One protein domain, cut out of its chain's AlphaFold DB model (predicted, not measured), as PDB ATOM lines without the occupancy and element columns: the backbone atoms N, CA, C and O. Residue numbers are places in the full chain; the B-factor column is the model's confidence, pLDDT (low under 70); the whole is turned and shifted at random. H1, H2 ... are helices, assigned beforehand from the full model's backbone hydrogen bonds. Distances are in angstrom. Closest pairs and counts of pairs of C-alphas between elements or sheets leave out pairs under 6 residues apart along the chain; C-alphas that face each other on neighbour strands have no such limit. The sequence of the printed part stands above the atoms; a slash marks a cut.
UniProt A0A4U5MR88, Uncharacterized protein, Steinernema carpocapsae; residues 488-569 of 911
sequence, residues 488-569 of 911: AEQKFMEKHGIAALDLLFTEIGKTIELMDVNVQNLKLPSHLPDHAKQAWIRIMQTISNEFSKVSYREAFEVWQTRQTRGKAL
ATOM      1  N   ALA A 488      28.971 -50.228 -10.402       96.44
ATOM      2  CA  ALA A 488      29.115 -49.863  -8.982       96.44
ATOM      3  C   ALA A 488      27.876 -49.119  -8.441       96.44
ATOM      4  O   ALA A 488      27.333 -49.486  -7.405       96.44
ATOM      5  N   GLU A 489      27.380 -48.139  -9.202       96.75
ATOM      6  CA  GLU A 489      26.166 -47.362  -8.904       96.75
ATOM      7  C   GLU A 489      24.907 -48.244  -8.789       96.75
ATOM      8  O   GLU A 489      24.129 -48.094  -7.851       96.75
ATOM      9  N   GLN A 490      24.749 -49.229  -9.680       97.19
ATOM     10  CA  GLN A 490      23.652 -50.201  -9.621       97.19
ATOM     11  C   GLN A 490      23.764 -51.104  -8.382       97.19
ATOM     12  O   GLN A 490      22.810 -51.211  -7.618       97.19
ATOM     13  N   LYS A 491      24.942 -51.692  -8.138       97.81
ATOM     14  CA  LYS A 491      25.205 -52.557  -6.974       97.81
ATOM     15  C   LYS A 491      24.982 -51.836  -5.646       97.81
ATOM     16  O   LYS A 491      24.563 -52.452  -4.672       97.81
ATOM     17  N   PHE A 492      25.270 -50.536  -5.595       98.12
ATOM     18  CA  PHE A 492      25.040 -49.712  -4.415       98.12
ATOM     19  C   PHE A 492      23.544 -49.511  -4.153       98.12
ATOM     20  O   PHE A 492      23.108 -49.728  -3.027       98.12
ATOM     21  N   MET A 493      22.746 -49.194  -5.182       97.75
ATOM     22  CA  MET A 493      21.281 -49.132  -5.053       97.75
ATOM     23  C   MET A 493      20.677 -50.489  -4.666       97.75
ATOM     24  O   MET A 493      19.820 -50.544  -3.790       97.75
ATOM     25  N   GLU A 494      21.152 -51.586  -5.263       97.38
ATOM     26  CA  GLU A 494      20.706 -52.953  -4.950       97.38
ATOM     27  C   GLU A 494      21.036 -53.377  -3.505       97.38
ATOM     28  O   GLU A 494      20.305 -54.173  -2.919       97.38
ATOM     29  N   LYS A 495      22.122 -52.851  -2.919       98.06
ATOM     30  CA  LYS A 495      22.593 -53.213  -1.570       98.06
ATOM     31  C   LYS A 495      22.092 -52.280  -0.459       98.06
ATOM     32  O   LYS A 495      21.824 -52.751   0.645       98.06
ATOM     33  N   HIS A 496      22.001 -50.978  -0.735       97.94
ATOM     34  CA  HIS A 496      21.758 -49.921   0.261       97.94
ATOM     35  C   HIS A 496      20.491 -49.090  -0.009       97.94
ATOM     36  O   HIS A 496      20.105 -48.283   0.833       97.94
ATOM     37  N   GLY A 497      19.821 -49.302  -1.145       98.06
ATOM     38  CA  GLY A 497      18.647 -48.537  -1.574       98.06
ATOM     39  C   GLY A 497      18.994 -47.227  -2.292       98.06
ATOM     40  O   GLY A 497      20.124 -46.743  -2.248       98.06
ATOM     41  N   ILE A 498      17.998 -46.642  -2.966       97.69
ATOM     42  CA  ILE A 498      18.167 -45.378  -3.703       97.69
ATOM     43  C   ILE A 498      18.384 -44.181  -2.762       97.69
ATOM     44  O   ILE A 498      19.257 -43.364  -3.021       97.69
ATOM     45  N   ALA A 499      17.718 -44.146  -1.602       97.69
ATOM     46  CA  ALA A 499      17.874 -43.071  -0.619       97.69
ATOM     47  C   ALA A 499      19.325 -42.911  -0.115       97.69
ATOM     48  O   ALA A 499      19.792 -41.791   0.076       97.69
ATOM     49  N   ALA A 500      20.077 -44.011   0.021       98.31
ATOM     50  CA  ALA A 500      21.498 -43.962   0.366       98.31
ATOM     51  C   ALA A 500      22.361 -43.356  -0.759       98.31
ATOM     52  O   ALA A 500      23.396 -42.746  -0.487       98.31
ATOM     53  N   LEU A 501      21.956 -43.536  -2.023       98.00
ATOM     54  CA  LEU A 501      22.621 -42.949  -3.191       98.00
ATOM     55  C   LEU A 501      22.315 -41.448  -3.296       98.00
ATOM     56  O   LEU A 501      23.220 -40.649  -3.545       98.00
ATOM     57  N   ASP A 502      21.059 -41.072  -3.063       97.62
ATOM     58  CA  ASP A 502      20.602 -39.683  -3.098       97.62
ATOM     59  C   ASP A 502      21.216 -38.868  -1.953       97.62
ATOM     60  O   ASP A 502      21.704 -37.762  -2.195       97.62
ATOM     61  N   LEU A 503      21.304 -39.423  -0.734       98.12
ATOM     62  CA  LEU A 503      22.044 -38.808   0.374       98.12
ATOM     63  C   LEU A 503      23.531 -38.648   0.023       98.12
ATOM     64  O   LEU A 503      24.078 -37.558   0.178       98.12
ATOM     65  N   LEU A 504      24.175 -39.697  -0.507       98.31
ATOM     66  CA  LEU A 504      25.586 -39.655  -0.912       98.31
ATOM     67  C   LEU A 504      25.863 -38.512  -1.899       98.31
ATOM     68  O   LEU A 504      26.785 -37.726  -1.681       98.31
ATOM     69  N   PHE A 505      25.068 -38.380  -2.963       97.62
ATOM     70  CA  PHE A 505      25.260 -37.293  -3.926       97.62
ATOM     71  C   PHE A 505      24.802 -35.924  -3.405       97.62
ATOM     72  O   PHE A 505      25.405 -34.920  -3.788       97.62
ATOM     73  N   THR A 506      23.825 -35.863  -2.498       97.69
ATOM     74  CA  THR A 506      23.412 -34.621  -1.821       97.69
ATOM     75  C   THR A 506      24.535 -34.066  -0.944       97.69
ATOM     76  O   THR A 506      24.882 -32.892  -1.058       97.69
ATOM     77  N   GLU A 507      25.161 -34.907  -0.120       98.12
ATOM     78  CA  GLU A 507      26.274 -34.504   0.747       98.12
ATOM     79  C   GLU A 507      27.533 -34.139  -0.058       98.12
ATOM     80  O   GLU A 507      28.201 -33.149   0.250       98.12
ATOM     81  N   ILE A 508      27.822 -34.850  -1.158       97.44
ATOM     82  CA  ILE A 508      28.881 -34.450  -2.106       97.44
ATOM     83  C   ILE A 508      28.546 -33.093  -2.748       97.44
ATOM     84  O   ILE A 508      29.420 -32.237  -2.853       97.44
ATOM     85  N   GLY A 509      27.285 -32.863  -3.127       94.31
ATOM     86  CA  GLY A 509      26.813 -31.604  -3.713       94.31
ATOM     87  C   GLY A 509      26.878 -30.397  -2.768       94.31
ATOM     88  O   GLY A 509      27.025 -29.270  -3.237       94.31
ATOM     89  N   LYS A 510      26.832 -30.616  -1.448       96.44
ATOM     90  CA  LYS A 510      27.059 -29.575  -0.426       96.44
ATOM     91  C   LYS A 510      28.541 -29.230  -0.225       96.44
ATOM     92  O   LYS A 510      28.846 -28.176   0.330       96.44
ATOM     93  N   THR A 511      29.458 -30.101  -0.648       96.44
ATOM     94  CA  THR A 511      30.853 -30.105  -0.186       96.44
ATOM     95  C   THR A 511      31.815 -29.682  -1.298       96.44
ATOM     96  O   THR A 511      32.304 -30.497  -2.085       96.44
ATOM     97  N   ILE A 512      32.088 -28.376  -1.367       92.38
ATOM     98  CA  ILE A 512      32.871 -27.747  -2.443       92.38
ATOM     99  C   ILE A 512      34.295 -28.320  -2.565       92.38
ATOM    100  O   ILE A 512      34.814 -28.443  -3.672       92.38
ATOM    101  N   GLU A 513      34.885 -28.776  -1.456       94.69
ATOM    102  CA  GLU A 513      36.222 -29.388  -1.387       94.69
ATOM    103  C   GLU A 513      36.361 -30.689  -2.201       94.69
ATOM    104  O   GLU A 513      37.473 -31.193  -2.361       94.69
ATOM    105  N   LEU A 514      35.252 -31.253  -2.692       95.44
ATOM    106  CA  LEU A 514      35.223 -32.448  -3.540       95.44
ATOM    107  C   LEU A 514      34.932 -32.150  -5.016       95.44
ATOM    108  O   LEU A 514      35.196 -33.008  -5.858       95.44
ATOM    109  N   MET A 515      34.415 -30.964  -5.352       90.31
ATOM    110  CA  MET A 515      34.018 -30.630  -6.727       90.31
ATOM    111  C   MET A 515      35.224 -30.522  -7.671       90.31
ATOM    112  O   MET A 515      35.173 -31.021  -8.793       90.31
ATOM    113  N   ASP A 516      36.337 -29.962  -7.186       87.88
ATOM    114  CA  ASP A 516      37.580 -29.792  -7.956       87.88
ATOM    115  C   ASP A 516      38.450 -31.069  -8.033       87.88
ATOM    116  O   ASP A 516      39.502 -31.092  -8.683       87.88
ATOM    117  N   VAL A 517      38.056 -32.160  -7.363       93.88
ATOM    118  CA  VAL A 517      38.912 -33.344  -7.198       93.88
ATOM    119  C   VAL A 517      38.785 -34.303  -8.382       93.88
ATOM    120  O   VAL A 517      37.771 -34.973  -8.574       93.88
ATOM    121  N   ASN A 518      39.871 -34.475  -9.141       93.88
ATOM    122  CA  ASN A 518      39.921 -35.454 -10.229       93.88
ATOM    123  C   ASN A 518      40.065 -36.905  -9.716       93.88
ATOM    124  O   ASN A 518      41.131 -37.522  -9.802       93.88
ATOM    125  N   VAL A 519      38.960 -37.471  -9.221       93.19
ATOM    126  CA  VAL A 519      38.869 -38.833  -8.657       93.19
ATOM    127  C   VAL A 519      39.275 -39.959  -9.608       93.19
ATOM    128  O   VAL A 519      39.524 -41.073  -9.159       93.19
ATOM    129  N   GLN A 520      39.364 -39.705 -10.915       88.25
ATOM    130  CA  GLN A 520      39.562 -40.732 -11.948       88.25
ATOM    131  C   GLN A 520      40.904 -41.482 -11.818       88.25
ATOM    132  O   GLN A 520      41.022 -42.615 -12.274       88.25
ATOM    133  N   ASN A 521      41.891 -40.881 -11.142       90.44
ATOM    134  CA  ASN A 521      43.208 -41.480 -10.885       90.44
ATOM    135  C   ASN A 521      43.345 -42.103  -9.477       90.44
ATOM    136  O   ASN A 521      44.374 -42.708  -9.164       90.44
ATOM    137  N   LEU A 522      42.348 -41.939  -8.602       94.00
ATOM    138  CA  LEU A 522      42.440 -42.307  -7.188       94.00
ATOM    139  C   LEU A 522      41.915 -43.730  -6.963       94.00
ATOM    140  O   LEU A 522      40.739 -44.007  -7.155       94.00
ATOM    141  N   LYS A 523      42.778 -44.652  -6.526       91.75
ATOM    142  CA  LYS A 523      42.375 -46.045  -6.232       91.75
ATOM    143  C   LYS A 523      41.600 -46.198  -4.923       91.75
ATOM    144  O   LYS A 523      40.940 -47.211  -4.731       91.75
ATOM    145  N   LEU A 524      41.760 -45.247  -4.004       95.56
ATOM    146  CA  LEU A 524      41.233 -45.288  -2.645       95.56
ATOM    147  C   LEU A 524      40.921 -43.858  -2.167       95.56
ATOM    148  O   LEU A 524      41.694 -42.949  -2.485       95.56
ATOM    149  N   PRO A 525      39.893 -43.654  -1.322       95.19
ATOM    150  CA  PRO A 525      39.629 -42.365  -0.668       95.19
ATOM    151  C   PRO A 525      40.774 -41.886   0.242       95.19
ATOM    152  O   PRO A 525      40.882 -40.699   0.529       95.19
ATOM    153  N   SER A 526      41.685 -42.770   0.662       95.50
ATOM    154  CA  SER A 526      42.913 -42.382   1.374       95.50
ATOM    155  C   SER A 526      43.901 -41.577   0.518       95.50
ATOM    156  O   SER A 526      44.800 -40.958   1.080       95.50
ATOM    157  N   HIS A 527      43.740 -41.571  -0.813       96.25
ATOM    158  CA  HIS A 527      44.559 -40.802  -1.759       96.25
ATOM    159  C   HIS A 527      43.965 -39.409  -2.069       96.25
ATOM    160  O   HIS A 527      44.489 -38.702  -2.929       96.25
ATOM    161  N   LEU A 528      42.860 -39.018  -1.421       96.44
ATOM    162  CA  LEU A 528      42.324 -37.658  -1.513       96.44
ATOM    163  C   LEU A 528      43.301 -36.648  -0.868       96.44
ATOM    164  O   LEU A 528      43.882 -36.970   0.172       96.44
ATOM    165  N   PRO A 529      43.449 -35.424  -1.420       94.38
ATOM    166  CA  PRO A 529      44.105 -34.308  -0.729       94.38
ATOM    167  C   PRO A 529      43.502 -34.082   0.663       94.38
ATOM    168  O   PRO A 529      42.303 -34.275   0.833       94.38
ATOM    169  N   ASP A 530      44.276 -33.649   1.662       94.00
ATOM    170  CA  ASP A 530      43.811 -33.718   3.059       94.00
ATOM    171  C   ASP A 530      42.529 -32.913   3.363       94.00
ATOM    172  O   ASP A 530      41.707 -33.371   4.153       94.00
ATOM    173  N   HIS A 531      42.280 -31.790   2.676       90.69
ATOM    174  CA  HIS A 531      41.003 -31.061   2.763       90.69
ATOM    175  C   HIS A 531      39.831 -31.883   2.196       90.69
ATOM    176  O   HIS A 531      38.823 -32.087   2.873       90.69
ATOM    177  N   ALA A 532      39.994 -32.441   0.994       96.25
ATOM    178  CA  ALA A 532      39.024 -33.323   0.347       96.25
ATOM    179  C   ALA A 532      38.793 -34.614   1.156       96.25
ATOM    180  O   ALA A 532      37.690 -35.141   1.221       96.25
ATOM    181  N   LYS A 533      39.825 -35.112   1.833       97.19
ATOM    182  CA  LYS A 533      39.775 -36.281   2.712       97.19
ATOM    183  C   LYS A 533      38.983 -35.997   3.991       97.19
ATOM    184  O   LYS A 533      38.152 -36.814   4.365       97.19
ATOM    185  N   GLN A 534      39.166 -34.832   4.620       95.88
ATOM    186  CA  GLN A 534      38.340 -34.386   5.757       95.88
ATOM    187  C   GLN A 534      36.881 -34.118   5.354       95.88
ATOM    188  O   GLN A 534      35.960 -34.435   6.103       95.88
ATOM    189  N   ALA A 535      36.653 -33.560   4.163       97.38
ATOM    190  CA  ALA A 535      35.333 -33.461   3.541       97.38
ATOM    191  C   ALA A 535      34.673 -34.837   3.357       97.38
ATOM    192  O   ALA A 535      33.588 -35.075   3.880       97.38
ATOM    193  N   TRP A 536      35.355 -35.776   2.699       98.12
ATOM    194  CA  TRP A 536      34.848 -37.130   2.471       98.12
ATOM    195  C   TRP A 536      34.590 -37.907   3.776       98.12
ATOM    196  O   TRP A 536      33.619 -38.656   3.856       98.12
ATOM    197  N   ILE A 537      35.402 -37.700   4.821       97.88
ATOM    198  CA  ILE A 537      35.149 -38.268   6.157       97.88
ATOM    199  C   ILE A 537      33.832 -37.739   6.742       97.88
ATOM    200  O   ILE A 537      33.024 -38.556   7.173       97.88
ATOM    201  N   ARG A 538      33.577 -36.420   6.700       98.00
ATOM    202  CA  ARG A 538      32.312 -35.825   7.184       98.00
ATOM    203  C   ARG A 538      31.096 -36.399   6.455       98.00
ATOM    204  O   ARG A 538      30.165 -36.864   7.100       98.00
ATOM    205  N   ILE A 539      31.146 -36.452   5.123       98.25
ATOM    206  CA  ILE A 539      30.090 -37.056   4.291       98.25
ATOM    207  C   ILE A 539      29.822 -38.503   4.707       98.25
ATOM    208  O   ILE A 539      28.680 -38.905   4.913       98.25
ATOM    209  N   MET A 540      30.884 -39.296   4.857       98.19
ATOM    210  CA  MET A 540      30.750 -40.699   5.228       98.19
ATOM    211  C   MET A 540      30.271 -40.900   6.667       98.19
ATOM    212  O   MET A 540      29.625 -41.911   6.924       98.19
ATOM    213  N   GLN A 541      30.522 -39.955   7.580       97.94
ATOM    214  CA  GLN A 541      29.908 -39.942   8.909       97.94
ATOM    215  C   GLN A 541      28.391 -39.737   8.795       97.94
ATOM    216  O   GLN A 541      27.651 -40.597   9.273       97.94
ATOM    217  N   THR A 542      27.926 -38.699   8.081       98.12
ATOM    218  CA  THR A 542      26.490 -38.460   7.814       98.12
ATOM    219  C   THR A 542      25.812 -39.706   7.241       98.12
ATOM    220  O   THR A 542      24.833 -40.199   7.798       98.12
ATOM    221  N   ILE A 543      26.387 -40.292   6.185       98.06
ATOM    222  CA  ILE A 543      25.832 -41.491   5.540       98.06
ATOM    223  C   ILE A 543      25.866 -42.705   6.475       98.06
ATOM    224  O   ILE A 543      24.935 -43.501   6.451       98.06
ATOM    225  N   SER A 544      26.894 -42.868   7.314       97.56
ATOM    226  CA  SER A 544      26.960 -43.994   8.260       97.56
ATOM    227  C   SER A 544      25.945 -43.897   9.405       97.56
ATOM    228  O   SER A 544      25.556 -44.934   9.944       97.56
ATOM    229  N   ASN A 545      25.489 -42.684   9.743       97.81
ATOM    230  CA  ASN A 545      24.466 -42.461  10.764       97.81
ATOM    231  C   ASN A 545      23.077 -42.911  10.275       97.81
ATOM    232  O   ASN A 545      22.355 -43.569  11.018       97.81
ATOM    233  N   GLU A 546      22.719 -42.600   9.025       98.00
ATOM    234  CA  GLU A 546      21.441 -43.020   8.422       98.00
ATOM    235  C   GLU A 546      21.497 -44.449   7.848       98.00
ATOM    236  O   GLU A 546      20.563 -45.237   8.000       98.00
ATOM    237  N   PHE A 547      22.616 -44.818   7.220       98.06
ATOM    238  CA  PHE A 547      22.802 -46.066   6.479       98.06
ATOM    239  C   PHE A 547      24.058 -46.812   6.949       98.06
ATOM    240  O   PHE A 547      25.014 -47.011   6.200       98.06
ATOM    241  N   SER A 548      24.035 -47.309   8.188       96.38
ATOM    242  CA  SER A 548      25.151 -48.000   8.871       96.38
ATOM    243  C   SER A 548      25.772 -49.210   8.146       96.38
ATOM    244  O   SER A 548      26.835 -49.694   8.539       96.38
ATOM    245  N   LYS A 549      25.146 -49.709   7.071       97.44
ATOM    246  CA  LYS A 549      25.676 -50.774   6.198       97.44
ATOM    247  C   LYS A 549      26.545 -50.256   5.041       97.44
ATOM    248  O   LYS A 549      27.250 -51.060   4.422       97.44
ATOM    249  N   VAL A 550      26.502 -48.959   4.726       98.25
ATOM    250  CA  VAL A 550      27.246 -48.354   3.612       98.25
ATOM    251  C   VAL A 550      28.735 -48.337   3.928       98.25
ATOM    252  O   VAL A 550      29.193 -47.651   4.840       98.25
ATOM    253  N   SER A 551      29.524 -49.071   3.143       97.88
ATOM    254  CA  SER A 551      30.973 -49.054   3.317       97.88
ATOM    255  C   SER A 551      31.616 -47.845   2.627       97.88
ATOM    256  O   SER A 551      31.309 -47.507   1.482       97.88
ATOM    257  N   TYR A 552      32.595 -47.252   3.313       97.31
ATOM    258  CA  TYR A 552      33.440 -46.134   2.858       97.31
ATOM    259  C   TYR A 552      34.076 -46.351   1.471       97.31
ATOM    260  O   TYR A 552      34.389 -45.397   0.762       97.31
ATOM    261  N   ARG A 553      34.271 -47.618   1.080       97.19
ATOM    262  CA  ARG A 553      34.805 -48.012  -0.226       97.19
ATOM    263  C   ARG A 553      33.730 -48.052  -1.315       97.19
ATOM    264  O   ARG A 553      33.970 -47.517  -2.391       97.19
ATOM    265  N   GLU A 554      32.571 -48.653  -1.048       97.75
ATOM    266  CA  GLU A 554      31.484 -48.750  -2.036       97.75
ATOM    267  C   GLU A 554      30.978 -47.357  -2.434       97.75
ATOM    268  O   GLU A 554      30.853 -47.075  -3.621       97.75
ATOM    269  N   ALA A 555      30.800 -46.453  -1.465       98.12
ATOM    270  CA  ALA A 555      30.433 -45.060  -1.735       98.12
ATOM    271  C   ALA A 555      31.460 -44.334  -2.631       98.12
ATOM    272  O   ALA A 555      31.092 -43.576  -3.531       98.12
ATOM    273  N   PHE A 556      32.757 -44.599  -2.439       98.00
ATOM    274  CA  PHE A 556      33.819 -43.988  -3.241       98.00
ATOM    275  C   PHE A 556      33.876 -44.548  -4.671       98.00
ATOM    276  O   PHE A 556      34.018 -43.787  -5.629       98.00
ATOM    277  N   GLU A 557      33.720 -45.866  -4.840       97.25
ATOM    278  CA  GLU A 557      33.662 -46.513  -6.161       97.25
ATOM    279  C   GLU A 557      32.440 -46.033  -6.972       97.25
ATOM    280  O   GLU A 557      32.535 -45.829  -8.187       97.25
ATOM    281  N   VAL A 558      31.316 -45.748  -6.306       97.88
ATOM    282  CA  VAL A 558      30.130 -45.106  -6.902       97.88
ATOM    283  C   VAL A 558      30.409 -43.672  -7.344       97.88
ATOM    284  O   VAL A 558      30.147 -43.332  -8.501       97.88
ATOM    285  N   TRP A 559      30.978 -42.836  -6.470       97.62
ATOM    286  CA  TRP A 559      31.316 -41.447  -6.802       97.62
ATOM    287  C   TRP A 559      32.280 -41.367  -7.995       97.62
ATOM    288  O   TRP A 559      32.043 -40.613  -8.944       97.62
ATOM    289  N   GLN A 560      33.304 -42.225  -8.018       96.62
ATOM    290  CA  GLN A 560      34.237 -42.368  -9.138       96.62
ATOM    291  C   GLN A 560      33.551 -42.833 -10.438       96.62
ATOM    292  O   GLN A 560      33.893 -42.354 -11.525       96.62
ATOM    293  N   THR A 561      32.560 -43.723 -10.348       96.06
ATOM    294  CA  THR A 561      31.770 -44.191 -11.501       96.06
ATOM    295  C   THR A 561      30.888 -43.074 -12.073       96.06
ATOM    296  O   THR A 561      30.868 -42.861 -13.288       96.06
ATOM    297  N   ARG A 562      30.231 -42.276 -11.222       94.75
ATOM    298  CA  ARG A 562      29.447 -41.100 -11.649       94.75
ATOM    299  C   ARG A 562      30.338 -40.055 -12.339       94.75
ATOM    300  O   ARG A 562      30.033 -39.609 -13.445       94.75
ATOM    301  N   GLN A 563      31.495 -39.756 -11.741       93.62
ATOM    302  CA  GLN A 563      32.506 -38.821 -12.260       93.62
ATOM    303  C   GLN A 563      33.244 -39.300 -13.527       93.62
ATOM    304  O   GLN A 563      33.942 -38.518 -14.173       93.62
ATOM    305  N   THR A 564      33.119 -40.571 -13.917       88.44
ATOM    306  CA  THR A 564      33.615 -41.066 -15.217       88.44
ATOM    307  C   THR A 564      32.525 -41.100 -16.280       88.44
ATOM    308  O   THR A 564      32.783 -40.653 -17.400       88.44
ATOM    309  N   ARG A 565      31.297 -41.507 -15.931       87.00
ATOM    310  CA  ARG A 565      30.121 -41.436 -16.822       87.00
ATOM    311  C   ARG A 565      29.928 -40.031 -17.409       87.00
ATOM    312  O   ARG A 565      29.792 -39.905 -18.622       87.00
ATOM    313  N   GLY A 566      30.038 -38.986 -16.582       75.06
ATOM    314  CA  GLY A 566      29.890 -37.589 -17.016       75.06
ATOM    315  C   GLY A 566      30.905 -37.101 -18.064       75.06
ATOM    316  O   GLY A 566      30.599 -36.170 -18.799       75.06
ATOM    317  N   LYS A 567      32.087 -37.731 -18.183       67.12
ATOM    318  CA  LYS A 567      33.087 -37.383 -19.219       67.12
ATOM    319  C   LYS A 567      33.064 -38.326 -20.425       67.12
ATOM    320  O   LYS A 567      33.456 -37.923 -21.515       67.12
ATOM    321  N   ALA A 568      32.601 -39.566 -20.255       49.47
ATOM    322  CA  ALA A 568      32.562 -40.565 -21.326       49.47
ATOM    323  C   ALA A 568      31.625 -40.171 -22.487       49.47
ATOM    324  O   ALA A 568      31.889 -40.525 -23.633       49.47
ATOM    325  N   LEU A 569      30.577 -39.392 -22.198       37.81
ATOM    326  CA  LEU A 569      29.632 -38.857 -23.185       37.81
ATOM    327  C   LEU A 569      30.205 -37.716 -24.055       37.81
ATOM    328  O   LEU A 569      29.551 -37.296 -25.000       37.81
TER     329      LEU A 569
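AT A GLANCE: This is residues 488 to 569 of the 911 residues of an uncharacterized protein of Steinernema carpocapsae (UniProt A0A4U5MR88). What does the model look like as a whole? Two helices, H2 and H3, run opposite ways as a hairpin closed at one end by a long loop, residues 511 to 529; H4 begins close to this hairpin and runs away from it at a wide angle, with the short H1 packed on H4. What is it made of? The printed part has 82 residues with four named helices, in the order H1, H2, H3, H4, and no named strand; the class is all helix. How large and how dense is it? It is compact and rounded, with a radius of gyration of the C-alphas of 11.8 A and spans of 30 by 27 by 21 A.

HOW THE PARTS SIT: What does the first helix meet? H1, residues 488 to 496, and H2, residues 498 to 510, only just touch, only at the corner by their link, with 3 pairs of C-alphas within 8 A; the closest are those of Met 493 and Leu 501, 6.6 A apart. H1 also touches H4, residues 552 to 568, opposite ways at a tilt of 38 degrees, only just steep; the closest C-alphas are those of Glu 489 and Val 558, 5.0 A apart. Which helices form the hairpin? H2 and H3, residues 530 to 546, touch and run opposite ways at a shallow tilt of 33 degrees, only just short of steep. Their closest C-alphas, those of Glu 507 and Ile 539, are 5.8 A apart, and H3 touches H2 with residues 536 to 543 alone. How does H4 stand to the hairpin? It is close to H2 but not clearly touching, about perpendicular at 74 degrees, with the closest C-alphas, those of Leu 504 and Ala 555, 7.3 A apart. It is also close to H3 but not clearly touching, with the closest C-alphas, those of Met 540 and Tyr 552, 6.5 A apart, at a steep tilt of 66 degrees; H1 and H3 are apart. What do the backbones show? In H1, H2 and H3 every O i to N i+4 pair is within hydrogen-bond range; in H4 it is 11 of 13.

IN THESE COORDINATES: Where does the first helix begin? C-alpha 488 of H1 is at (29.115, -49.863, -8.982). How long are the helices? H1 measures 11.8 A from first to last C-alpha, H2 18.4 A, and H3 and H4 24.8 A each. Where do H3 and H4 lie? H3 begins with C-alpha 530 at (43.811, -33.718, 3.059), and H4 ends with C-alpha 568 at (32.562, -40.565, -21.326).

THE WHOLE: How far does it reach? The two C-alphas farthest apart, those of Asn 545 and Leu 569, are 34.5 A apart. Are there cuts or long links? The printed part has no cut; the link from H2 to H3, 19 residues, is long, while those from H1 to H2 and from H3 to H4 are tight. Where is confidence low? The mean pLDDT of the printed part is 94.2, and residues 567 to 569 are under 70.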